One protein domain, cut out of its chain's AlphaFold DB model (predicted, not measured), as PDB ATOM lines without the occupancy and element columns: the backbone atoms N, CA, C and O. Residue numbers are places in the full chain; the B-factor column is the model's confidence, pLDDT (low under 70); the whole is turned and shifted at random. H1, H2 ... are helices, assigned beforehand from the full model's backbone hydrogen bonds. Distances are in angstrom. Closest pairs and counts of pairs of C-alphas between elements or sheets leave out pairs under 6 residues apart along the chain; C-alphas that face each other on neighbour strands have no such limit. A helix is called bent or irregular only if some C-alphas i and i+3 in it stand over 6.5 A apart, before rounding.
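This is residues 4 to 168 of the 718 residues of an uncharacterized protein of Botrytis tulipae (UniProt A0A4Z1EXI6). Two lobes of helices sit side by side: in one, the long H1 has H2 and H3 packed on it and H4 packs steeply on residues 63 to 67 of H3; in the other, H6 packs on the hairpin helix H8, with H9 beyond it and the short H5 and H7 together. The lobes meet where H6 packs on H3, and the loop of residues 22 to 33 sticks out. The printed part has 165 residues with nine named helices, H1 to H9 in chain order, no named strand, and is all helix by class. It is compact, with a radius of gyration of the C-alphas of 16.9 A and spans of 44 by 42 by 27 A.

Find C-alpha 4 at (151.914, 163.394, 169.242); from there H1, residues 4 to 21, runs 25.5 A to C-alpha 21 at (126.521, 164.984, 171.353). H2, residues 35 to 50, is 22.7 A long, H3, residues 62 to 75, 19.6 A, and H4, residues 85 to 96, 16.2 A. Then look for H5 at residues 102 to 105, H6 at 111 to 119, H7 at 126 to 131 and H8 at 141 to 150. H9, residues 156 to 167, runs 16.4 A to C-alpha 167 at (140.964, 143.073, 166.104). H6 and H7 are irregular: C-alphas 114 and 117 are 8.8 A apart, and 127 and 130 are 7.4 A apart.

Start at H1: it touches H2 as a helical hairpin, opposite ways at a steep tilt of 40 degrees, closest at the C-alphas of Leu 13 and Ala 41, 6.8 A. H1 touches H3 at a shallow tilt of 27 degrees, the same way, closest at C-alphas 14 and 73, 6.3 A. H3, the hub, touches H4 with residues 63 to 67 alone, at a steep tilt of 66 degrees; the closest C-alphas, 63 and 92, are 5.2 A apart. With residues 64 to 69 alone H3 touches H6, closest at C-alphas 65 and 118, 5.0 A. H6 touches H8, closest at C-alphas 116 and 143, 4.7 A. H8 and H9 touch as a helical hairpin, closest at C-alphas 141 and 162, 6.1 A; the tilt of 34.7 degrees is only just shallow. H5 and H7 only just touch, with 3 pairs of C-alphas within 8 A, closest at C-alphas 105 and 128, 5.7 A. Helix packing is part aligned, part crossed, with 3 of 6 tilted pairs shallow. Every O i to N i+4 pair is within hydrogen-bond range in H2, H4, H8 and H9; H1 has 12 of 14, H3 9 of 10, H6 0 of 5 beside 4 of 6 O i to N i+3 pairs, and H7 0 of 2 beside 1 of 3, while H5 is too short for such a pair.

The C-alphas of Gly 31 and Thr 108, 46.5 A apart, are the two farthest apart. The printed part has no cut. The links H1 to H2 and H2 to H3 are long. Mean pLDDT of the printed part is 74.8; 49 residues are under 70, namely 4 to 41, 56 to 61 and 164 to 168.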
ATOM      1  N   SER A   4     152.605 164.675 169.230       39.69
ATOM      2  CA  SER A   4     151.914 163.394 169.242       39.69
ATOM      3  C   SER A   4     151.058 163.190 170.496       39.69
ATOM      4  O   SER A   4     149.938 162.685 170.418       39.69
ATOM      5  N   LYS A   5     151.531 163.683 171.649       40.59
ATOM      6  CA  LYS A   5     150.783 163.669 172.911       40.59
ATOM      7  C   LYS A   5     149.607 164.643 172.891       40.59
ATOM      8  O   LYS A   5     148.722 164.496 173.729       40.59
ATOM      9  N   LEU A   6     149.620 165.638 172.003       44.03
ATOM     10  CA  LEU A   6     148.523 166.573 171.765       44.03
ATOM     11  C   LEU A   6     147.457 165.920 170.869       44.03
ATOM     12  O   LEU A   6     146.293 165.908 171.249       44.03
ATOM     13  N   ASN A   7     147.862 165.277 169.766       47.75
ATOM     14  CA  ASN A   7     146.974 164.585 168.819       47.75
ATOM     15  C   ASN A   7     146.215 163.412 169.462       47.75
ATOM     16  O   ASN A   7     144.995 163.349 169.342       47.75
ATOM     17  N   THR A   8     146.893 162.529 170.213       41.59
ATOM     18  CA  THR A   8     146.230 161.400 170.900       41.59
ATOM     19  C   THR A   8     145.199 161.893 171.910       41.59
ATOM     20  O   THR A   8     144.132 161.306 172.060       41.59
ATOM     21  N   LYS A   9     145.490 162.993 172.613       46.81
ATOM     22  CA  LYS A   9     144.599 163.522 173.652       46.81
ATOM     23  C   LYS A   9     143.470 164.364 173.083       46.81
ATOM     24  O   LYS A   9     142.370 164.264 173.604       46.81
ATOM     25  N   ALA A  10     143.717 165.119 172.017       44.12
ATOM     26  CA  ALA A  10     142.686 165.834 171.278       44.12
ATOM     27  C   ALA A  10     141.721 164.857 170.590       44.12
ATOM     28  O   ALA A  10     140.521 165.053 170.696       44.12
ATOM     29  N   GLN A  11     142.202 163.759 169.989       46.22
ATOM     30  CA  GLN A  11     141.328 162.718 169.426       46.22
ATOM     31  C   GLN A  11     140.549 161.950 170.496       46.22
ATOM     32  O   GLN A  11     139.355 161.740 170.320       46.22
ATOM     33  N   ILE A  12     141.174 161.565 171.617       45.41
ATOM     34  CA  ILE A  12     140.445 160.950 172.742       45.41
ATOM     35  C   ILE A  12     139.381 161.915 173.274       45.41
ATOM     36  O   ILE A  12     138.268 161.483 173.565       45.41
ATOM     37  N   LEU A  13     139.704 163.205 173.388       46.62
ATOM     38  CA  LEU A  13     138.777 164.232 173.846       46.62
ATOM     39  C   LEU A  13     137.615 164.396 172.855       46.62
ATOM     40  O   LEU A  13     136.472 164.255 173.273       46.62
ATOM     41  N   VAL A  14     137.893 164.566 171.555       47.84
ATOM     42  CA  VAL A  14     136.881 164.633 170.487       47.84
ATOM     43  C   VAL A  14     136.003 163.384 170.499       47.84
ATOM     44  O   VAL A  14     134.809 163.525 170.685       47.84
ATOM     45  N   GLN A  15     136.562 162.170 170.443       44.34
ATOM     46  CA  GLN A  15     135.794 160.916 170.467       44.34
ATOM     47  C   GLN A  15     134.908 160.791 171.720       44.34
ATOM     48  O   GLN A  15     133.778 160.320 171.642       44.34
ATOM     49  N   THR A  16     135.403 161.223 172.885       43.94
ATOM     50  CA  THR A  16     134.648 161.170 174.150       43.94
ATOM     51  C   THR A  16     133.520 162.207 174.186       43.94
ATOM     52  O   THR A  16     132.485 161.946 174.790       43.94
ATOM     53  N   ILE A  17     133.690 163.352 173.520       46.16
ATOM     54  CA  ILE A  17     132.688 164.424 173.431       46.16
ATOM     55  C   ILE A  17     131.667 164.157 172.321       46.16
ATOM     56  O   ILE A  17     130.478 164.373 172.536       46.16
ATOM     57  N   THR A  18     132.073 163.625 171.163       43.97
ATOM     58  CA  THR A  18     131.133 163.191 170.113       43.97
ATOM     59  C   THR A  18     130.201 162.103 170.656       43.97
ATOM     60  O   THR A  18     129.018 162.092 170.333       43.97
ATOM     61  N   ASN A  19     130.696 161.270 171.581       42.81
ATOM     62  CA  ASN A  19     129.892 160.307 172.339       42.81
ATOM     63  C   ASN A  19     128.912 160.936 173.360       42.81
ATOM     64  O   ASN A  19     128.177 160.202 174.006       42.81
ATOM     65  N   GLN A  20     128.902 162.256 173.548       43.22
ATOM     66  CA  GLN A  20     127.914 162.985 174.357       43.22
ATOM     67  C   GLN A  20     126.952 163.823 173.502       43.22
ATOM     68  O   GLN A  20     125.841 164.100 173.943       43.22
ATOM     69  N   VAL A  21     127.370 164.233 172.297       41.41
ATOM     70  CA  VAL A  21     126.521 164.984 171.353       41.41
ATOM     71  C   VAL A  21     125.498 164.068 170.670       41.41
ATOM     72  O   VAL A  21     124.391 164.508 170.365       41.41
ATOM     73  N   PHE A  22     125.817 162.784 170.492       40.44
ATOM     74  CA  PHE A  22     124.789 161.774 170.255       40.44
ATOM     75  C   PHE A  22     124.108 161.450 171.585       40.44
ATOM     76  O   PHE A  22     124.765 161.029 172.536       40.44
ATOM     77  N   ASP A  23     122.798 161.671 171.653       39.06
ATOM     78  CA  ASP A  23     121.951 161.333 172.796       39.06
ATOM     79  C   ASP A  23     121.948 159.806 173.003       39.06
ATOM     80  O   ASP A  23     121.104 159.072 172.497       39.06
ATOM     81  N   TYR A  24     122.957 159.302 173.712       41.75
ATOM     82  CA  TYR A  24     123.086 157.896 174.091       41.75
ATOM     83  C   TYR A  24     122.231 157.545 175.316       41.75
ATOM     84  O   TYR A  24     122.508 156.561 176.003       41.75
ATOM     85  N   SER A  25     121.157 158.295 175.586       40.16
ATOM     86  CA  SER A  25     120.150 157.886 176.570       40.16
ATOM     87  C   SER A  25     119.537 156.508 176.256       40.16
ATOM     88  O   SER A  25     119.033 155.853 177.170       40.16
ATOM     89  N   GLU A  26     119.664 156.010 175.017       39.09
ATOM     90  CA  GLU A  26     119.173 154.687 174.600       39.09
ATOM     91  C   GLU A  26     120.224 153.561 174.498       39.09
ATOM     92  O   GLU A  26     119.840 152.399 174.366       39.09
ATOM     93  N   LEU A  27     121.535 153.822 174.613       40.16
ATOM     94  CA  LEU A  27     122.536 152.739 174.650       40.16
ATOM     95  C   LEU A  27     123.189 152.673 176.026       40.16
ATOM     96  O   LEU A  27     124.092 153.439 176.351       40.16
ATOM     97  N   GLN A  28     122.764 151.676 176.806       37.75
ATOM     98  CA  GLN A  28     123.472 151.176 177.984       37.75
ATOM     99  C   GLN A  28     124.871 150.658 177.596       37.75
ATOM    100  O   GLN A  28     125.120 149.454 177.562       37.75
ATOM    101  N   PHE A  29     125.818 151.548 177.319       41.56
ATOM    102  CA  PHE A  29     127.229 151.199 177.402       41.56
ATOM    103  C   PHE A  29     127.661 151.339 178.863       41.56
ATOM    104  O   PHE A  29     127.517 152.404 179.451       41.56
ATOM    105  N   CYS A  30     128.100 150.206 179.434       46.31
ATOM    106  CA  CYS A  30     128.689 149.975 180.760       46.31
ATOM    107  C   CYS A  30     128.820 151.207 181.662       46.31
ATOM    108  O   CYS A  30     129.550 152.120 181.299       46.31
ATOM    109  N   GLY A  31     128.229 151.152 182.866       46.25
ATOM    110  CA  GLY A  31     128.233 152.172 183.933       46.25
ATOM    111  C   GLY A  31     129.601 152.679 184.422       46.25
ATOM    112  O   GLY A  31     129.922 152.590 185.603       46.25
ATOM    113  N   LEU A  32     130.398 153.220 183.510       52.66
ATOM    114  CA  LEU A  32     131.649 153.929 183.697       52.66
ATOM    115  C   LEU A  32     131.333 155.422 183.656       52.66
ATOM    116  O   LEU A  32     130.977 155.958 182.609       52.66
ATOM    117  N   ASP A  33     131.497 156.098 184.789       59.22
ATOM    118  CA  ASP A  33     131.473 157.557 184.823       59.22
ATOM    119  C   ASP A  33     132.714 158.107 184.096       59.22
ATOM    120  O   ASP A  33     133.854 157.976 184.556       59.22
ATOM    121  N   LEU A  34     132.499 158.690 182.916       60.16
ATOM    122  CA  LEU A  34     133.548 159.297 182.095       60.16
ATOM    123  C   LEU A  34     133.833 160.760 182.480       60.16
ATOM    124  O   LEU A  34     134.835 161.316 182.019       60.16
ATOM    125  N   GLY A  35     133.026 161.373 183.353       63.41
ATOM    126  CA  GLY A  35     133.170 162.770 183.779       63.41
ATOM    127  C   GLY A  35     134.551 163.104 184.365       63.41
ATOM    128  O   GLY A  35     135.197 164.049 183.904       63.41
ATOM    129  N   PRO A  36     135.097 162.312 185.310       66.06
ATOM    130  CA  PRO A  36     136.439 162.541 185.851       66.06
ATOM    131  C   PRO A  36     137.552 162.437 184.796       66.06
ATOM    132  O   PRO A  36     138.538 163.180 184.845       66.06
ATOM    133  N   ARG A  37     137.397 161.539 183.811       57.56
ATOM    134  CA  ARG A  37     138.357 161.383 182.704       57.56
ATOM    135  C   ARG A  37     138.333 162.601 181.785       57.56
ATOM    136  O   ARG A  37     139.402 163.059 181.388       57.56
ATOM    137  N   PHE A  38     137.146 163.141 181.511       63.88
ATOM    138  CA  PHE A  38     136.963 164.367 180.742       63.88
ATOM    139  C   PHE A  38     137.659 165.558 181.405       63.88
ATOM    140  O   PHE A  38     138.517 166.185 180.788       63.88
ATOM    141  N   THR A  39     137.380 165.816 182.684       67.31
ATOM    142  CA  THR A  39     137.981 166.944 183.416       67.31
ATOM    143  C   THR A  39     139.507 166.859 183.429       67.31
ATOM    144  O   THR A  39     140.199 167.846 183.174       67.31
ATOM    145  N   SER A  40     140.054 165.664 183.667       64.94
ATOM    146  CA  SER A  40     141.501 165.433 183.634       64.94
ATOM    147  C   SER A  40     142.097 165.643 182.234       64.94
ATOM    148  O   SER A  40     143.133 166.298 182.093       64.94
ATOM    149  N   ALA A  41     141.429 165.146 181.186       63.31
ATOM    150  CA  ALA A  41     141.865 165.303 179.800       63.31
ATOM    151  C   ALA A  41     141.843 166.769 179.347       63.31
ATOM    152  O   ALA A  41     142.845 167.237 178.806       63.31
ATOM    153  N   THR A  42     140.764 167.502 179.629       70.88
ATOM    154  CA  THR A  42     140.616 168.934 179.319       70.88
ATOM    155  C   THR A  42     141.693 169.759 180.015       70.88
ATOM    156  O   THR A  42     142.421 170.501 179.355       70.88
ATOM    157  N   ASN A  43     141.897 169.563 181.324       74.56
ATOM    158  CA  ASN A  43     142.947 170.261 182.070       74.56
ATOM    159  C   ASN A  43     144.341 169.952 181.514       74.56
ATOM    160  O   ASN A  43     145.178 170.843 181.358       74.56
ATOM    161  N   ARG A  44     144.606 168.684 181.183       72.62
ATOM    162  CA  ARG A  44     145.908 168.288 180.651       72.62
ATOM    163  C   ARG A  44     146.145 168.836 179.247       72.62
ATOM    164  O   ARG A  44     147.263 169.269 178.976       72.62
ATOM    165  N   LEU A  45     145.131 168.827 178.384       74.00
ATOM    166  CA  LEU A  45     145.208 169.401 177.043       74.00
ATOM    167  C   LEU A  45     145.448 170.911 177.117       74.00
ATOM    168  O   LEU A  45     146.339 171.401 176.434       74.00
ATOM    169  N   MET A  46     144.755 171.617 178.016       78.38
ATOM    170  CA  MET A  46     144.958 173.049 178.254       78.38
ATOM    171  C   MET A  46     146.416 173.368 178.620       78.38
ATOM    172  O   MET A  46     147.039 174.224 177.998       78.38
ATOM    173  N   ILE A  47     146.998 172.635 179.577       77.00
ATOM    174  CA  ILE A  47     148.408 172.801 179.980       77.00
ATOM    175  C   ILE A  47     149.359 172.554 178.800       77.00
ATOM    176  O   ILE A  47     150.367 173.245 178.639       77.00
ATOM    177  N   GLN A  48     149.059 171.553 177.970       73.56
ATOM    178  CA  GLN A  48     149.892 171.236 176.815       73.56
ATOM    179  C   GLN A  48     149.804 172.307 175.730       73.56
ATOM    180  O   GLN A  48     150.836 172.748 175.240       73.56
ATOM    181  N   LEU A  49     148.601 172.784 175.412       80.56
ATOM    182  CA  LEU A  49     148.396 173.870 174.455       80.56
ATOM    183  C   LEU A  49     149.096 175.165 174.895       80.56
ATOM    184  O   LEU A  49     149.699 175.843 174.070       80.56
ATOM    185  N   GLN A  50     149.092 175.473 176.195       80.62
ATOM    186  CA  GLN A  50     149.757 176.659 176.757       80.62
ATOM    187  C   GLN A  50     151.287 176.642 176.631       80.62
ATOM    188  O   GLN A  50     151.920 177.692 176.591       80.62
ATOM    189  N   THR A  51     151.896 175.458 176.559       78.50
ATOM    190  CA  THR A  51     153.358 175.290 176.457       78.50
ATOM    191  C   THR A  51     153.803 174.873 175.054       78.50
ATOM    192  O   THR A  51     154.965 174.513 174.839       78.50
ATOM    193  N   TRP A  52     152.881 174.891 174.092       77.00
ATOM    194  CA  TRP A  52     153.144 174.467 172.730       77.00
ATOM    195  C   TRP A  52     153.773 175.591 171.899       77.00
ATOM    196  O   TRP A  52     153.152 176.614 171.620       77.00
ATOM    197  N   ASP A  53     155.006 175.349 171.459       77.56
ATOM    198  CA  ASP A  53     155.697 176.147 170.449       77.56
ATOM    199  C   ASP A  53     155.274 175.679 169.042       77.56
ATOM    200  O   ASP A  53     155.810 174.710 168.490       77.56
ATOM    201  N   VAL A  54     154.249 176.335 168.494       76.81
ATOM    202  CA  VAL A  54     153.660 176.012 167.183       76.81
ATOM    203  C   VAL A  54     154.651 176.246 166.039       76.81
ATOM    204  O   VAL A  54     154.615 175.525 165.048       76.81
ATOM    205  N   GLU A  55     155.560 177.211 166.166       74.19
ATOM    206  CA  GLU A  55     156.472 177.595 165.081       74.19
ATOM    207  C   GLU A  55     157.609 176.587 164.879       74.19
ATOM    208  O   GLU A  55     158.082 176.404 163.759       74.19
ATOM    209  N   LYS A  56     158.019 175.881 165.941       68.88
ATOM    210  CA  LYS A  56     159.072 174.844 165.888       68.88
ATOM    211  C   LYS A  56     158.550 173.425 165.655       68.88
ATOM    212  O   LYS A  56     159.271 172.449 165.850       68.88
ATOM    213  N   SER A  57     157.281 173.301 165.298       65.81
ATOM    214  CA  SER A  57     156.582 172.029 165.175       65.81
ATOM    215  C   SER A  57     156.689 171.443 163.764       65.81
ATOM    216  O   SER A  57     156.298 172.100 162.806       65.81
ATOM    217  N   ASP A  58     157.152 170.193 163.636       58.00
ATOM    218  CA  ASP A  58     157.283 169.487 162.347       58.00
ATOM    219  C   ASP A  58     156.695 168.067 162.435       58.00
ATOM    220  O   ASP A  58     157.397 167.082 162.643       58.00
ATOM    221  N   HIS A  59     155.365 167.964 162.358       61.19
ATOM    222  CA  HIS A  59     154.650 166.683 162.330       61.19
ATOM    223  C   HIS A  59     153.743 166.595 161.101       61.19
ATOM    224  O   HIS A  59     153.255 167.596 160.582       61.19
ATOM    225  N   VAL A  60     153.473 165.383 160.620       56.44
ATOM    226  CA  VAL A  60     152.699 165.201 159.386       56.44
ATOM    227  C   VAL A  60     151.247 165.661 159.578       56.44
ATOM    228  O   VAL A  60     150.458 165.012 160.261       56.44
ATOM    229  N   GLY A  61     150.884 166.773 158.934       65.81
ATOM    230  CA  GLY A  61     149.499 167.235 158.792       65.81
ATOM    231  C   GLY A  61     148.892 167.915 160.021       65.81
ATOM    232  O   GLY A  61     147.681 168.157 160.024       65.81
ATOM    233  N   PHE A  62     149.684 168.246 161.048       73.25
ATOM    234  CA  PHE A  62     149.163 168.869 162.272       73.25
ATOM    235  C   PHE A  62     148.529 170.243 162.005       73.25
ATOM    236  O   PHE A  62     147.561 170.600 162.673       73.25
ATOM    237  N   GLU A  63     149.018 170.979 161.000       77.25
ATOM    238  CA  GLU A  63     148.552 172.332 160.663       77.25
ATOM    239  C   GLU A  63     147.120 172.350 160.112       77.25
ATOM    240  O   GLU A  63     146.512 173.409 160.005       77.25
ATOM    241  N   ILE A  64     146.582 171.187 159.736       79.12
ATOM    242  CA  ILE A  64     145.205 171.030 159.249       79.12
ATOM    243  C   ILE A  64     144.392 170.194 160.243       79.12
ATOM    244  O   ILE A  64     143.246 170.534 160.537       79.12
ATOM    245  N   LEU A  65     144.994 169.138 160.799       76.50
ATOM    246  CA  LEU A  65     144.321 168.211 161.705       76.50
ATOM    247  C   LEU A  65     144.003 168.840 163.066       76.50
ATOM    248  O   LEU A  65     142.866 168.746 163.517       76.50
ATOM    249  N   VAL A  66     144.971 169.499 163.718       79.00
ATOM    250  CA  VAL A  66     144.750 170.088 165.052       79.00
ATOM    251  C   VAL A  66     143.676 171.178 165.007       79.00
ATOM    252  O   VAL A  66     142.773 171.123 165.837       79.00
ATOM    253  N   PRO A  67     143.684 172.119 164.040       84.56
ATOM    254  CA  PRO A  67     142.602 173.091 163.922       84.56
ATOM    255  C   PRO A  67     141.235 172.461 163.654       84.56
ATOM    256  O   PRO A  67     140.263 172.890 164.254       84.56
ATOM    257  N   ALA A  68     141.152 171.431 162.804       82.12
ATOM    258  CA  ALA A  68     139.884 170.742 162.556       82.12
ATOM    259  C   ALA A  68     139.326 170.093 163.835       82.12
ATOM    260  O   ALA A  68     138.137 170.201 164.109       82.12
ATOM    261  N   LEU A  69     140.189 169.482 164.654       78.94
ATOM    262  CA  LEU A  69     139.784 168.921 165.946       78.94
ATOM    263  C   LEU A  69     139.366 170.013 166.940       78.94
ATOM    264  O   LEU A  69     138.412 169.813 167.683       78.94
ATOM    265  N   LEU A  70     140.053 171.160 166.962       81.81
ATOM    266  CA  LEU A  70     139.667 172.296 167.806       81.81
ATOM    267  C   LEU A  70     138.302 172.867 167.400       81.81
ATOM    268  O   LEU A  70     137.495 173.125 168.285       81.81
ATOM    269  N   ASP A  71     138.017 172.994 166.101       83.19
ATOM    270  CA  ASP A  71     136.701 173.439 165.618       83.19
ATOM    271  C   ASP A  71     135.590 172.488 166.095       83.19
ATOM    272  O   ASP A  71     134.587 172.935 166.644       83.19
ATOM    273  N   MET A  72     135.798 171.167 165.981       78.69
ATOM    274  CA  MET A  72     134.833 170.163 166.459       78.69
ATOM    275  C   MET A  72     134.595 170.239 167.979       78.69
ATOM    276  O   MET A  72     133.483 170.003 168.462       78.69
ATOM    277  N   LEU A  73     135.636 170.552 168.758       77.06
ATOM    278  CA  LEU A  73     135.514 170.762 170.206       77.06
ATOM    279  C   LEU A  73     134.707 172.028 170.513       77.06
ATOM    280  O   LEU A  73     133.881 172.020 171.426       77.06
ATOM    281  N   GLU A  74     134.897 173.090 169.731       83.56
ATOM    282  CA  GLU A  74     134.163 174.347 169.880       83.56
ATOM    283  C   GLU A  74     132.691 174.229 169.495       83.56
ATOM    284  O   GLU A  74     131.847 174.770 170.209       83.56
ATOM    285  N   GLU A  75     132.368 173.459 168.455       79.31
ATOM    286  CA  GLU A  75     130.986 173.076 168.125       79.31
ATOM    287  C   GLU A  75     130.299 172.355 169.296       79.31
ATOM    288  O   GLU A  75     129.090 172.469 169.490       79.31
ATOM    289  N   SER A  76     131.087 171.679 170.134       70.81
ATOM    290  CA  SER A  76     130.637 171.014 171.360       70.81
ATOM    291  C   SER A  76     130.772 171.887 172.621       70.81
ATOM    292  O   SER A  76     130.760 171.368 173.737       70.81
ATOM    293  N   ASN A  77     130.898 173.212 172.472       78.00
ATOM    294  CA  ASN A  77     131.058 174.208 173.546       78.00
ATOM    295  C   ASN A  77     132.327 174.066 174.410       78.00
ATOM    296  O   ASN A  77     132.368 174.551 175.543       78.00
ATOM    297  N   ILE A  78     133.388 173.439 173.897       77.94
ATOM    298  CA  ILE A  78     134.662 173.284 174.608       77.94
ATOM    299  C   ILE A  78     135.743 174.079 173.884       77.94
ATOM    300  O   ILE A  78     136.266 173.677 172.847       77.94
ATOM    301  N   LYS A  79     136.098 175.223 174.472       84.00
ATOM    302  CA  LYS A  79     137.030 176.186 173.890       84.00
ATOM    303  C   LYS A  79     138.369 176.194 174.616       84.00
ATOM    304  O   LYS A  79     138.419 176.293 175.840       84.00
ATOM    305  N   PHE A  80     139.456 176.168 173.845       83.38
ATOM    306  CA  PHE A  80     140.821 176.272 174.359       83.38
ATOM    307  C   PHE A  80     141.481 177.575 173.907       83.38
ATOM    308  O   PHE A  80     141.668 177.805 172.714       83.38
ATOM    309  N   GLU A  81     141.885 178.409 174.861       85.81
ATOM    310  CA  GLU A  81     142.658 179.628 174.599       85.81
ATOM    311  C   GLU A  81     144.129 179.403 174.949       85.81
ATOM    312  O   GLU A  81     144.459 178.976 176.056       85.81
ATOM    313  N   PHE A  82     145.033 179.665 174.009       86.88
ATOM    314  CA  PHE A  82     146.470 179.470 174.203       86.88
ATOM    315  C   PHE A  82     147.284 180.379 173.282       86.88
ATOM    316  O   PHE A  82     146.837 180.756 172.199       86.88
ATOM    317  N   THR A  83     148.498 180.714 173.708       85.50
ATOM    318  CA  THR A  83     149.411 181.656 173.037       85.50
ATOM    319  C   THR A  83     149.695 181.292 171.579       85.50
ATOM    320  O   THR A  83     149.677 182.165 170.716       85.50
ATOM    321  N   GLY A  84     149.883 180.005 171.272       85.00
ATOM    322  CA  GLY A  84     150.158 179.525 169.912       85.00
ATOM    323  C   GLY A  84     148.963 179.536 168.944       85.00
ATOM    324  O   GLY A  84     149.137 179.238 167.762       85.00
ATOM    325  N   ARG A  85     147.745 179.864 169.397       86.50
ATOM    326  CA  ARG A  85     146.517 179.685 168.606       86.50
ATOM    327  C   ARG A  85     146.484 180.522 167.323       86.50
ATOM    328  O   ARG A  85     146.090 180.013 166.276       86.50
ATOM    329  N   SER A  86     146.935 181.776 167.385       87.88
ATOM    330  CA  SER A  86     146.988 182.672 166.215       87.88
ATOM    331  C   SER A  86     147.978 182.182 165.148       87.88
ATOM    332  O   SER A  86     147.662 182.151 163.955       87.88
ATOM    333  N   ALA A  87     149.155 181.714 165.581       86.50
ATOM    334  CA  ALA A  87     150.157 181.131 164.691       86.50
ATOM    335  C   ALA A  87     149.629 179.857 164.012       86.50
ATOM    336  O   ALA A  87     149.762 179.694 162.798       86.50
ATOM    337  N   LEU A  88     148.952 178.989 164.772       85.75
ATOM    338  CA  LEU A  88     148.340 177.770 164.245       85.75
ATOM    339  C   LEU A  88     147.261 178.077 163.195       85.75
ATOM    340  O   LEU A  88     147.234 177.436 162.143       85.75
ATOM    341  N   GLN A  89     146.401 179.065 163.454       87.56
ATOM    342  CA  GLN A  89     145.374 179.485 162.501       87.56
ATOM    343  C   GLN A  89     145.998 180.052 161.220       87.56
ATOM    344  O   GLN A  89     145.595 179.678 160.123       87.56
ATOM    345  N   SER A  90     147.050 180.861 161.347       88.44
ATOM    346  CA  SER A  90     147.781 181.398 160.193       88.44
ATOM    347  C   SER A  90     148.381 180.280 159.326       88.44
ATOM    348  O   SER A  90     148.253 180.302 158.100       88.44
ATOM    349  N   LEU A  91     148.989 179.257 159.944       85.31
ATOM    350  CA  LEU A  91     149.506 178.081 159.231       85.31
ATOM    351  C   LEU A  91     148.391 177.301 158.525       85.31
ATOM    352  O   LEU A  91     148.558 176.910 157.364       85.31
ATOM    353  N   ARG A  92     147.254 177.100 159.200       87.44
ATOM    354  CA  ARG A  92     146.065 176.464 158.622       87.44
ATOM    355  C   ARG A  92     145.591 177.224 157.391       87.44
ATOM    356  O   ARG A  92     145.411 176.602 156.348       87.44
ATOM    357  N   ASP A  93     145.434 178.540 157.484       88.19
ATOM    358  CA  ASP A  93     144.919 179.378 156.399       88.19
ATOM    359  C   ASP A  93     145.846 179.329 155.180       88.19
ATOM    360  O   ASP A  93     145.390 179.107 154.057       88.19
ATOM    361  N   ILE A  94     147.165 179.402 155.392       86.69
ATOM    362  CA  ILE A  94     148.171 179.257 154.327       86.69
ATOM    363  C   ILE A  94     148.071 177.888 153.633       86.69
ATOM    364  O   ILE A  94     148.228 177.792 152.411       86.69
ATOM    365  N   LYS A  95     147.854 176.807 154.393       83.25
ATOM    366  CA  LYS A  95     147.751 175.443 153.847       83.25
ATOM    367  C   LYS A  95     146.421 175.234 153.126       83.25
ATOM    368  O   LYS A  95     146.417 174.694 152.022       83.25
ATOM    369  N   MET A  96     145.322 175.693 153.717       84.62
ATOM    370  CA  MET A  96     143.974 175.576 153.163       84.62
ATOM    371  C   MET A  96     143.782 176.450 151.923       84.62
ATOM    372  O   MET A  96     143.093 176.022 151.005       84.62
ATOM    373  N   ALA A  97     144.471 177.593 151.812       86.62
ATOM    374  CA  ALA A  97     144.488 178.405 150.592       86.62
ATOM    375  C   ALA A  97     145.029 177.647 149.364       86.62
ATOM    376  O   ALA A  97     144.720 177.998 148.229       86.62
ATOM    377  N   LYS A  98     145.839 176.601 149.583       82.00
ATOM    378  CA  LYS A  98     146.382 175.732 148.525       82.00
ATOM    379  C   LYS A  98     145.555 174.463 148.311       82.00
ATOM    380  O   LYS A  98     145.874 173.679 147.418       82.00
ATOM    381  N   PHE A  99     144.551 174.216 149.148       84.88
ATOM    382  CA  PHE A  99     143.718 173.026 149.073       84.88
ATOM    383  C   PHE A  99     142.469 173.306 148.238       84.88
ATOM    384  O   PHE A  99     141.673 174.188 148.547       84.88
ATOM    385  N   HIS A 100     142.272 172.491 147.205       85.88
ATOM    386  CA  HIS A 100     141.045 172.469 146.423       85.88
ATOM    387  C   HIS A 100     140.439 171.064 146.508       85.88
ATOM    388  O   HIS A 100     141.134 170.110 146.141       85.88
ATOM    389  N   PRO A 101     139.166 170.913 146.931       88.50
ATOM    390  CA  PRO A 101     138.502 169.611 147.037       88.50
ATOM    391  C   PRO A 101     138.609 168.749 145.774       88.50
ATOM    392  O   PRO A 101     138.789 167.540 145.863       88.50
ATOM    393  N   GLU A 102     138.616 169.374 144.594       90.62
ATOM    394  CA  GLU A 102     138.761 168.695 143.298       90.62
ATOM    395  C   GLU A 102     140.040 167.852 143.160       90.62
ATOM    396  O   GLU A 102     140.083 166.939 142.340       90.62
ATOM    397  N   VAL A 103     141.082 168.097 143.961       87.44
ATOM    398  CA  VAL A 103     142.276 167.233 143.997       87.44
ATOM    399  C   VAL A 103     141.950 165.836 144.540       87.44
ATOM    400  O   VAL A 103     142.549 164.868 144.082       87.44
ATOM    401  N   LEU A 104     141.000 165.724 145.475       90.00
ATOM    402  CA  LEU A 104     140.562 164.455 146.073       90.00
ATOM    403  C   LEU A 104     139.506 163.720 145.240       90.00
ATOM    404  O   LEU A 104     139.251 162.552 145.498       90.00
ATOM    405  N   TYR A 105     138.884 164.377 144.262       94.00
ATOM    406  CA  TYR A 105     137.871 163.747 143.408       94.00
ATOM    407  C   TYR A 105     138.453 163.183 142.107       94.00
ATOM    408  O   TYR A 105     137.772 162.477 141.365       94.00
ATOM    409  N   ARG A 106     139.715 163.496 141.797       90.00
ATOM    410  CA  ARG A 106     140.416 162.953 140.625       90.00
ATOM    411  C   ARG A 106     140.787 161.482 140.854       90.00
ATOM    412  O   ARG A 106     140.967 161.078 141.991       90.00
ATOM    413  N   PRO A 107     141.017 160.677 139.802       83.94
ATOM    414  CA  PRO A 107     141.449 159.282 139.963       83.94
ATOM    415  C   PRO A 107     142.815 159.108 140.654       83.94
ATOM    416  O   PRO A 107     143.122 158.039 141.181       83.94
ATOM    417  N   THR A 108     143.660 160.142 140.655       82.31
ATOM    418  CA  THR A 108     145.003 160.101 141.244       82.31
ATOM    419  C   THR A 108     144.937 160.115 142.770       82.31
ATOM    420  O   THR A 108     144.465 161.077 143.367       82.31
ATOM    421  N   LYS A 109     145.459 159.066 143.417       79.25
ATOM    422  CA  LYS A 109     145.572 159.020 144.880       79.25
ATOM    423  C   LYS A 109     146.576 160.056 145.377       79.25
ATOM    424  O   LYS A 109     147.650 160.221 144.801       79.25
ATOM    425  N   THR A 110     146.242 160.710 146.483       81.88
ATOM    426  CA  THR A 110     147.132 161.644 147.175       81.88
ATOM    427  C   THR A 110     147.276 161.246 148.637       81.88
ATOM    428  O   THR A 110     146.416 160.563 149.196       81.88
ATOM    429  N   THR A 111     148.345 161.701 149.285       75.62
ATOM    430  CA  THR A 111     148.586 161.429 150.710       75.62
ATOM    431  C   THR A 111     147.524 162.037 151.631       75.62
ATOM    432  O   THR A 111     147.369 161.581 152.758       75.62
ATOM    433  N   LEU A 112     146.728 163.001 151.149       81.69
ATOM    434  CA  LEU A 112     145.607 163.592 151.890       81.69
ATOM    435  C   LEU A 112     144.517 162.568 152.234       81.69
ATOM    436  O   LEU A 112     143.863 162.705 153.265       81.69
ATOM    437  N   LEU A 113     144.372 161.506 151.431       84.25
ATOM    438  CA  LEU A 113     143.455 160.392 151.707       84.25
ATOM    439  C   LEU A 113     143.796 159.653 153.013       84.25
ATOM    440  O   LEU A 113     142.973 158.899 153.527       84.25
ATOM    441  N   HIS A 114     145.005 159.836 153.554       79.00
ATOM    442  CA  HIS A 114     145.385 159.268 154.844       79.00
ATOM    443  C   HIS A 114     144.843 160.085 156.026       79.00
ATOM    444  O   HIS A 114     144.848 159.565 157.133       79.00
ATOM    445  N   SER A 115     144.330 161.304 155.819       80.56
ATOM    446  CA  SER A 115     143.864 162.214 156.880       80.56
ATOM    447  C   SER A 115     142.502 162.853 156.559       80.56
ATOM    448  O   SER A 115     142.338 164.067 156.705       80.56
ATOM    449  N   LEU A 116     141.530 162.061 156.083       88.06
ATOM    450  CA  LEU A 116     140.210 162.562 155.669       88.06
ATOM    451  C   LEU A 116     139.409 163.208 156.804       88.06
ATOM    452  O   LEU A 116     138.597 164.094 156.546       88.06
ATOM    453  N   GLU A 117     139.672 162.837 158.057       86.31
ATOM    454  CA  GLU A 117     139.011 163.417 159.230       86.31
ATOM    455  C   GLU A 117     139.208 164.938 159.345       86.31
ATOM    456  O   GLU A 117     138.365 165.633 159.901       86.31
ATOM    457  N   ALA A 118     140.278 165.489 158.763       83.19
ATOM    458  CA  ALA A 118     140.539 166.927 158.776       83.19
ATOM    459  C   ALA A 118     139.645 167.721 157.792       83.19
ATOM    460  O   ALA A 118     139.611 168.963 157.816       83.19
ATOM    461  N   PHE A 119     138.934 167.007 156.914       88.06
ATOM    462  CA  PHE A 119     138.123 167.548 155.824       88.06
ATOM    463  C   PHE A 119     136.619 167.298 155.994       88.06
ATOM    464  O   PHE A 119     135.851 167.585 155.076       88.06
ATOM    465  N   ILE A 120     136.185 166.819 157.166       86.81
ATOM    466  CA  ILE A 120     134.762 166.731 157.519       86.81
ATOM    467  C   ILE A 120     134.109 168.112 157.336       86.81
ATOM    468  O   ILE A 120     134.687 169.138 157.700       86.81
ATOM    469  N   GLY A 121     132.955 168.141 156.663       85.69
ATOM    470  CA  GLY A 121     132.242 169.373 156.297       85.69
ATOM    471  C   GLY A 121     132.873 170.203 155.166       85.69
ATOM    472  O   GLY A 121     132.309 171.226 154.782       85.69
ATOM    473  N   LYS A 122     134.025 169.795 154.610       88.50
ATOM    474  CA  LYS A 122     134.754 170.534 153.552       88.50
ATOM    475  C   LYS A 122     134.791 169.808 152.208       88.50
ATOM    476  O   LYS A 122     135.141 170.424 151.200       88.50
ATOM    477  N   ILE A 123     134.485 168.513 152.191       93.56
ATOM    478  CA  ILE A 123     134.451 167.677 150.988       93.56
ATOM    479  C   ILE A 123     133.180 166.829 150.958       93.56
ATOM    480  O   ILE A 123     132.554 166.587 151.985       93.56
ATOM    481  N   ASP A 124     132.844 166.363 149.764       94.81
ATOM    482  CA  ASP A 124     131.809 165.374 149.509       94.81
ATOM    483  C   ASP A 124     132.434 163.975 149.602       94.81
ATOM    484  O   ASP A 124     133.275 163.594 148.779       94.81
ATOM    485  N   PHE A 125     132.053 163.229 150.639       95.69
ATOM    486  CA  PHE A 125     132.597 161.901 150.912       95.69
ATOM    487  C   PHE A 125     132.075 160.826 149.949       95.69
ATOM    488  O   PHE A 125     132.750 159.813 149.751       95.69
ATOM    489  N   ASP A 126     130.953 161.060 149.267       95.50
ATOM    490  CA  ASP A 126     130.449 160.132 148.250       95.50
ATOM    491  C   ASP A 126     131.312 160.194 146.984       95.50
ATOM    492  O   ASP A 126     131.545 159.185 146.317       95.50
ATOM    493  N   ARG A 127     131.880 161.369 146.686       95.50
ATOM    494  CA  ARG A 127     132.765 161.586 145.530       95.50
ATOM    495  C   ARG A 127     134.176 161.033 145.696       95.50
ATOM    496  O   ARG A 127     134.949 161.146 144.751       95.50
ATOM    497  N   ILE A 128     134.540 160.469 146.850       94.69
ATOM    498  CA  ILE A 128     135.873 159.880 147.081       94.69
ATOM    499  C   ILE A 128     135.849 158.354 147.204       94.69
ATOM    500  O   ILE A 128     136.910 157.746 147.350       94.69
ATOM    501  N   VAL A 129     134.676 157.711 147.119       94.06
ATOM    502  CA  VAL A 129     134.529 156.249 147.260       94.06
ATOM    503  C   VAL A 129     135.431 155.464 146.304       94.06
ATOM    504  O   VAL A 129     135.958 154.413 146.666       94.06
ATOM    505  N   HIS A 130     135.703 156.000 145.108       92.69
ATOM    506  CA  HIS A 130     136.577 155.377 144.106       92.69
ATOM    507  C   HIS A 130     138.039 155.247 144.555       92.69
ATOM    508  O   HIS A 130     138.805 154.505 143.943       92.69
ATOM    509  N   HIS A 131     138.452 155.956 145.608       91.75
ATOM    510  CA  HIS A 131     139.782 155.812 146.193       91.75
ATOM    511  C   HIS A 131     139.897 154.668 147.201       91.75
ATOM    512  O   HIS A 131     141.025 154.242 147.491       91.75
ATOM    513  N   LYS A 132     138.768 154.166 147.718       92.00
ATOM    514  CA  LYS A 132     138.716 153.058 148.673       92.00
ATOM    515  C   LYS A 132     139.411 151.833 148.086       92.00
ATOM    516  O   LYS A 132     139.276 151.511 146.909       92.00
ATOM    517  N   THR A 133     140.224 151.162 148.888       84.38
ATOM    518  CA  THR A 133     140.971 149.965 148.478       84.38
ATOM    519  C   THR A 133     140.849 148.946 149.593       84.38
ATOM    520  O   THR A 133     141.181 149.278 150.722       84.38
ATOM    521  N   HIS A 134     140.329 147.751 149.302       82.12
ATOM    522  CA  HIS A 134     140.067 146.707 150.308       82.12
ATOM    523  C   HIS A 134     139.315 147.235 151.548       82.12
ATOM    524  O   HIS A 134     139.698 146.974 152.685       82.12
ATOM    525  N   GLY A 135     138.278 148.047 151.324       84.81
ATOM    526  CA  GLY A 135     137.489 148.654 152.396       84.81
ATOM    527  C   GLY A 135     138.105 149.880 153.071       84.81
ATOM    528  O   GLY A 135     137.440 150.490 153.891       84.81
ATOM    529  N   HIS A 136     139.321 150.320 152.739       85.62
ATOM    530  CA  HIS A 136     139.967 151.400 153.491       85.62
ATOM    531  C   HIS A 136     140.530 152.540 152.662       85.62
ATOM    532  O   HIS A 136     140.867 152.407 151.481       85.62
ATOM    533  N   PHE A 137     140.744 153.658 153.349       84.12
ATOM    534  CA  PHE A 137     141.450 154.820 152.830       84.12
ATOM    535  C   PHE A 137     142.864 154.851 153.407       84.12
ATOM    536  O   PHE A 137     143.063 155.141 154.585       84.12
ATOM    537  N   MET A 138     143.852 154.514 152.565       80.94
ATOM    538  CA  MET A 138     145.288 154.589 152.895       80.94
ATOM    539  C   MET A 138     145.672 153.879 154.206       80.94
ATOM    540  O   MET A 138     146.492 154.398 154.961       80.94
ATOM    541  N   ALA A 139     145.026 152.750 154.512       75.06
ATOM    542  CA  ALA A 139     145.211 151.987 155.745       75.06
ATOM    543  C   ALA A 139     145.091 152.818 157.029       75.06
ATOM    544  O   ALA A 139     145.709 152.526 158.051       75.06
ATOM    545  N   SER A 140     144.291 153.882 156.984       79.81
ATOM    546  CA  SER A 140     144.062 154.748 158.125       79.81
ATOM    547  C   SER A 140     142.704 154.440 158.747       79.81
ATOM    548  O   SER A 140     141.677 154.721 158.116       79.81
ATOM    549  N   PRO A 141     142.656 153.898 159.979       83.38
ATOM    550  CA  PRO A 141     141.400 153.719 160.700       83.38
ATOM    551  C   PRO A 141     140.634 155.029 160.883       83.38
ATOM    552  O   PRO A 141     139.446 155.065 160.597       83.38
ATOM    553  N   SER A 142     141.291 156.132 161.260       81.44
ATOM    554  CA  SER A 142     140.581 157.407 161.451       81.44
ATOM    555  C   SER A 142     140.066 158.013 160.142       81.44
ATOM    556  O   SER A 142     138.950 158.516 160.114       81.44
ATOM    557  N   SER A 143     140.819 157.893 159.041       87.19
ATOM    558  CA  SER A 143     140.362 158.345 157.718       87.19
ATOM    559  C   SER A 143     139.172 157.516 157.217       87.19
ATOM    560  O   SER A 143     138.192 158.049 156.704       87.19
ATOM    561  N   THR A 144     139.236 156.196 157.420       89.69
ATOM    562  CA  THR A 144     138.171 155.263 157.024       89.69
ATOM    563  C   THR A 144     136.921 155.438 157.890       89.69
ATOM    564  O   THR A 144     135.812 155.377 157.370       89.69
ATOM    565  N   ALA A 145     137.082 155.732 159.184       88.75
ATOM    566  CA  ALA A 145     135.981 156.097 160.072       88.75
ATOM    567  C   ALA A 145     135.341 157.428 159.663       88.75
ATOM    568  O   ALA A 145     134.121 157.500 159.567       88.75
ATOM    569  N   ALA A 146     136.139 158.454 159.345       90.06
ATOM    570  CA  ALA A 146     135.616 159.726 158.847       90.06
ATOM    571  C   ALA A 146     134.799 159.542 157.562       90.06
ATOM    572  O   ALA A 146     133.723 160.122 157.450       90.06
ATOM    573  N   TYR A 147     135.265 158.699 156.636       94.38
ATOM    574  CA  TYR A 147     134.485 158.319 155.459       94.38
ATOM    575  C   TYR A 147     133.173 157.627 155.832       94.38
ATOM    576  O   TYR A 147     132.116 158.102 155.433       94.38
ATOM    577  N   LEU A 148     133.228 156.568 156.642       93.75
ATOM    578  CA  LEU A 148     132.042 155.791 157.008       93.75
ATOM    579  C   LEU A 148     130.988 156.629 157.754       93.75
ATOM    580  O   LEU A 148     129.795 156.393 157.608       93.75
ATOM    581  N   MET A 149     131.423 157.621 158.537       91.31
ATOM    582  CA  MET A 149     130.540 158.538 159.265       91.31
ATOM    583  C   MET A 149     129.895 159.614 158.377       91.31
ATOM    584  O   MET A 149     128.925 160.227 158.813       91.31
ATOM    585  N   ASN A 150     130.433 159.884 157.181       92.81
ATOM    586  CA  ASN A 150     130.020 161.016 156.340       92.81
ATOM    587  C   ASN A 150     129.580 160.626 154.917       92.81
ATOM    588  O   ASN A 150     129.155 161.502 154.165       92.81
ATOM    589  N   CYS A 151     129.670 159.353 154.525       92.81
ATOM    590  CA  CYS A 151     129.082 158.859 153.280       92.81
ATOM    591  C   CYS A 151     127.555 158.739 153.404       92.81
ATOM    592  O   CYS A 151     127.035 158.362 154.457       92.81
ATOM    593  N   SER A 152     126.824 159.010 152.322       93.56
ATOM    594  CA  SER A 152     125.355 158.937 152.314       93.56
ATOM    595  C   SER A 152     124.813 157.508 152.387       93.56
ATOM    596  O   SER A 152     123.688 157.293 152.842       93.56
ATOM    597  N   VAL A 153     125.611 156.524 151.963       93.94
ATOM    598  CA  VAL A 153     125.277 155.097 152.005       93.94
ATOM    599  C   VAL A 153     126.326 154.362 152.827       93.94
ATOM    600  O   VAL A 153     127.510 154.418 152.511       93.94
ATOM    601  N   TRP A 154     125.881 153.642 153.859       94.00
ATOM    602  CA  TRP A 154     126.764 152.877 154.740       94.00
ATOM    603  C   TRP A 154     127.601 151.854 153.964       94.00
ATOM    604  O   TRP A 154     127.071 151.037 153.207       94.00
ATOM    605  N   ASP A 155     128.915 151.876 154.177       95.25
ATOM    606  CA  ASP A 155     129.869 151.058 153.437       95.25
ATOM    607  C   ASP A 155     130.339 149.854 154.265       95.25
ATOM    608  O   ASP A 155     131.172 149.969 155.170       95.25
ATOM    609  N   GLN A 156     129.819 148.671 153.928       94.44
ATOM    610  CA  GLN A 156     130.093 147.443 154.677       94.44
ATOM    611  C   GLN A 156     131.576 147.042 154.660       94.44
ATOM    612  O   GLN A 156     132.072 146.487 155.639       94.44
ATOM    613  N   GLU A 157     132.304 147.315 153.573       91.00
ATOM    614  CA  GLU A 157     133.730 146.972 153.486       91.00
ATOM    615  C   GLU A 157     134.566 147.856 154.415       91.00
ATOM    616  O   GLU A 157     135.506 147.371 155.048       91.00
ATOM    617  N   ALA A 158     134.201 149.136 154.533       90.44
ATOM    618  CA  ALA A 158     134.829 150.057 155.474       90.44
ATOM    619  C   ALA A 158     134.547 149.684 156.928       90.44
ATOM    620  O   ALA A 158     135.460 149.702 157.756       90.44
ATOM    621  N   GLU A 159     133.325 149.257 157.240       90.25
ATOM    622  CA  GLU A 159     133.003 148.723 158.563       90.25
ATOM    623  C   GLU A 159     133.821 147.461 158.885       90.25
ATOM    624  O   GLU A 159     134.415 147.370 159.961       90.25
ATOM    625  N   VAL A 160     133.891 146.498 157.956       82.81
ATOM    626  CA  VAL A 160     134.686 145.267 158.124       82.81
ATOM    627  C   VAL A 160     136.154 145.602 158.348       82.81
ATOM    628  O   VAL A 160     136.770 145.043 159.256       82.81
ATOM    629  N   TYR A 161     136.704 146.546 157.587       83.44
ATOM    630  CA  TYR A 161     138.059 147.031 157.798       83.44
ATOM    631  C   TYR A 161     138.252 147.627 159.195       83.44
ATOM    632  O   TYR A 161     139.245 147.318 159.842       83.44
ATOM    633  N   LEU A 162     137.331 148.457 159.692       82.56
ATOM    634  CA  LEU A 162     137.452 149.069 161.022       82.56
ATOM    635  C   LEU A 162     137.317 148.031 162.140       82.56
ATOM    636  O   LEU A 162     138.090 148.055 163.096       82.56
ATOM    637  N   ARG A 163     136.393 147.074 162.001       78.44
ATOM    638  CA  ARG A 163     136.285 145.916 162.904       78.44
ATOM    639  C   ARG A 163     137.555 145.076 162.878       78.44
ATOM    640  O   ARG A 163     138.026 144.652 163.933       78.44
ATOM    641  N   SER A 164     138.134 144.885 161.694       68.50
ATOM    642  CA  SER A 164     139.443 144.265 161.546       68.50
ATOM    643  C   SER A 164     140.498 145.110 162.240       68.50
ATOM    644  O   SER A 164     141.171 144.558 163.072       68.50
ATOM    645  N   ALA A 165     140.601 146.423 162.030       68.44
ATOM    646  CA  ALA A 165     141.582 147.295 162.686       68.44
ATOM    647  C   ALA A 165     141.512 147.252 164.225       68.44
ATOM    648  O   ALA A 165     142.529 147.388 164.900       68.44
ATOM    649  N   ILE A 166     140.314 147.044 164.780       67.00
ATOM    650  CA  ILE A 166     140.090 146.852 166.220       67.00
ATOM    651  C   ILE A 166     140.584 145.470 166.690       67.00
ATOM    652  O   ILE A 166     140.950 145.314 167.853       67.00
ATOM    653  N   THR A 167     140.615 144.473 165.801       54.03
ATOM    654  CA  THR A 167     140.964 143.073 166.104       54.03
ATOM    655  C   THR A 167     142.329 142.608 165.554       54.03
ATOM    656  O   THR A 167     142.869 141.654 166.098       54.03
ATOM    657  N   ASN A 168     142.901 143.274 164.539       52.47
ATOM    658  CA  ASN A 168     144.080 142.941 163.717       52.47
ATOM    659  C   ASN A 168     144.597 144.166 162.910       52.47
ATOM    660  O   ASN A 168     143.825 145.017 162.480       52.47
TER     661      ASN A 168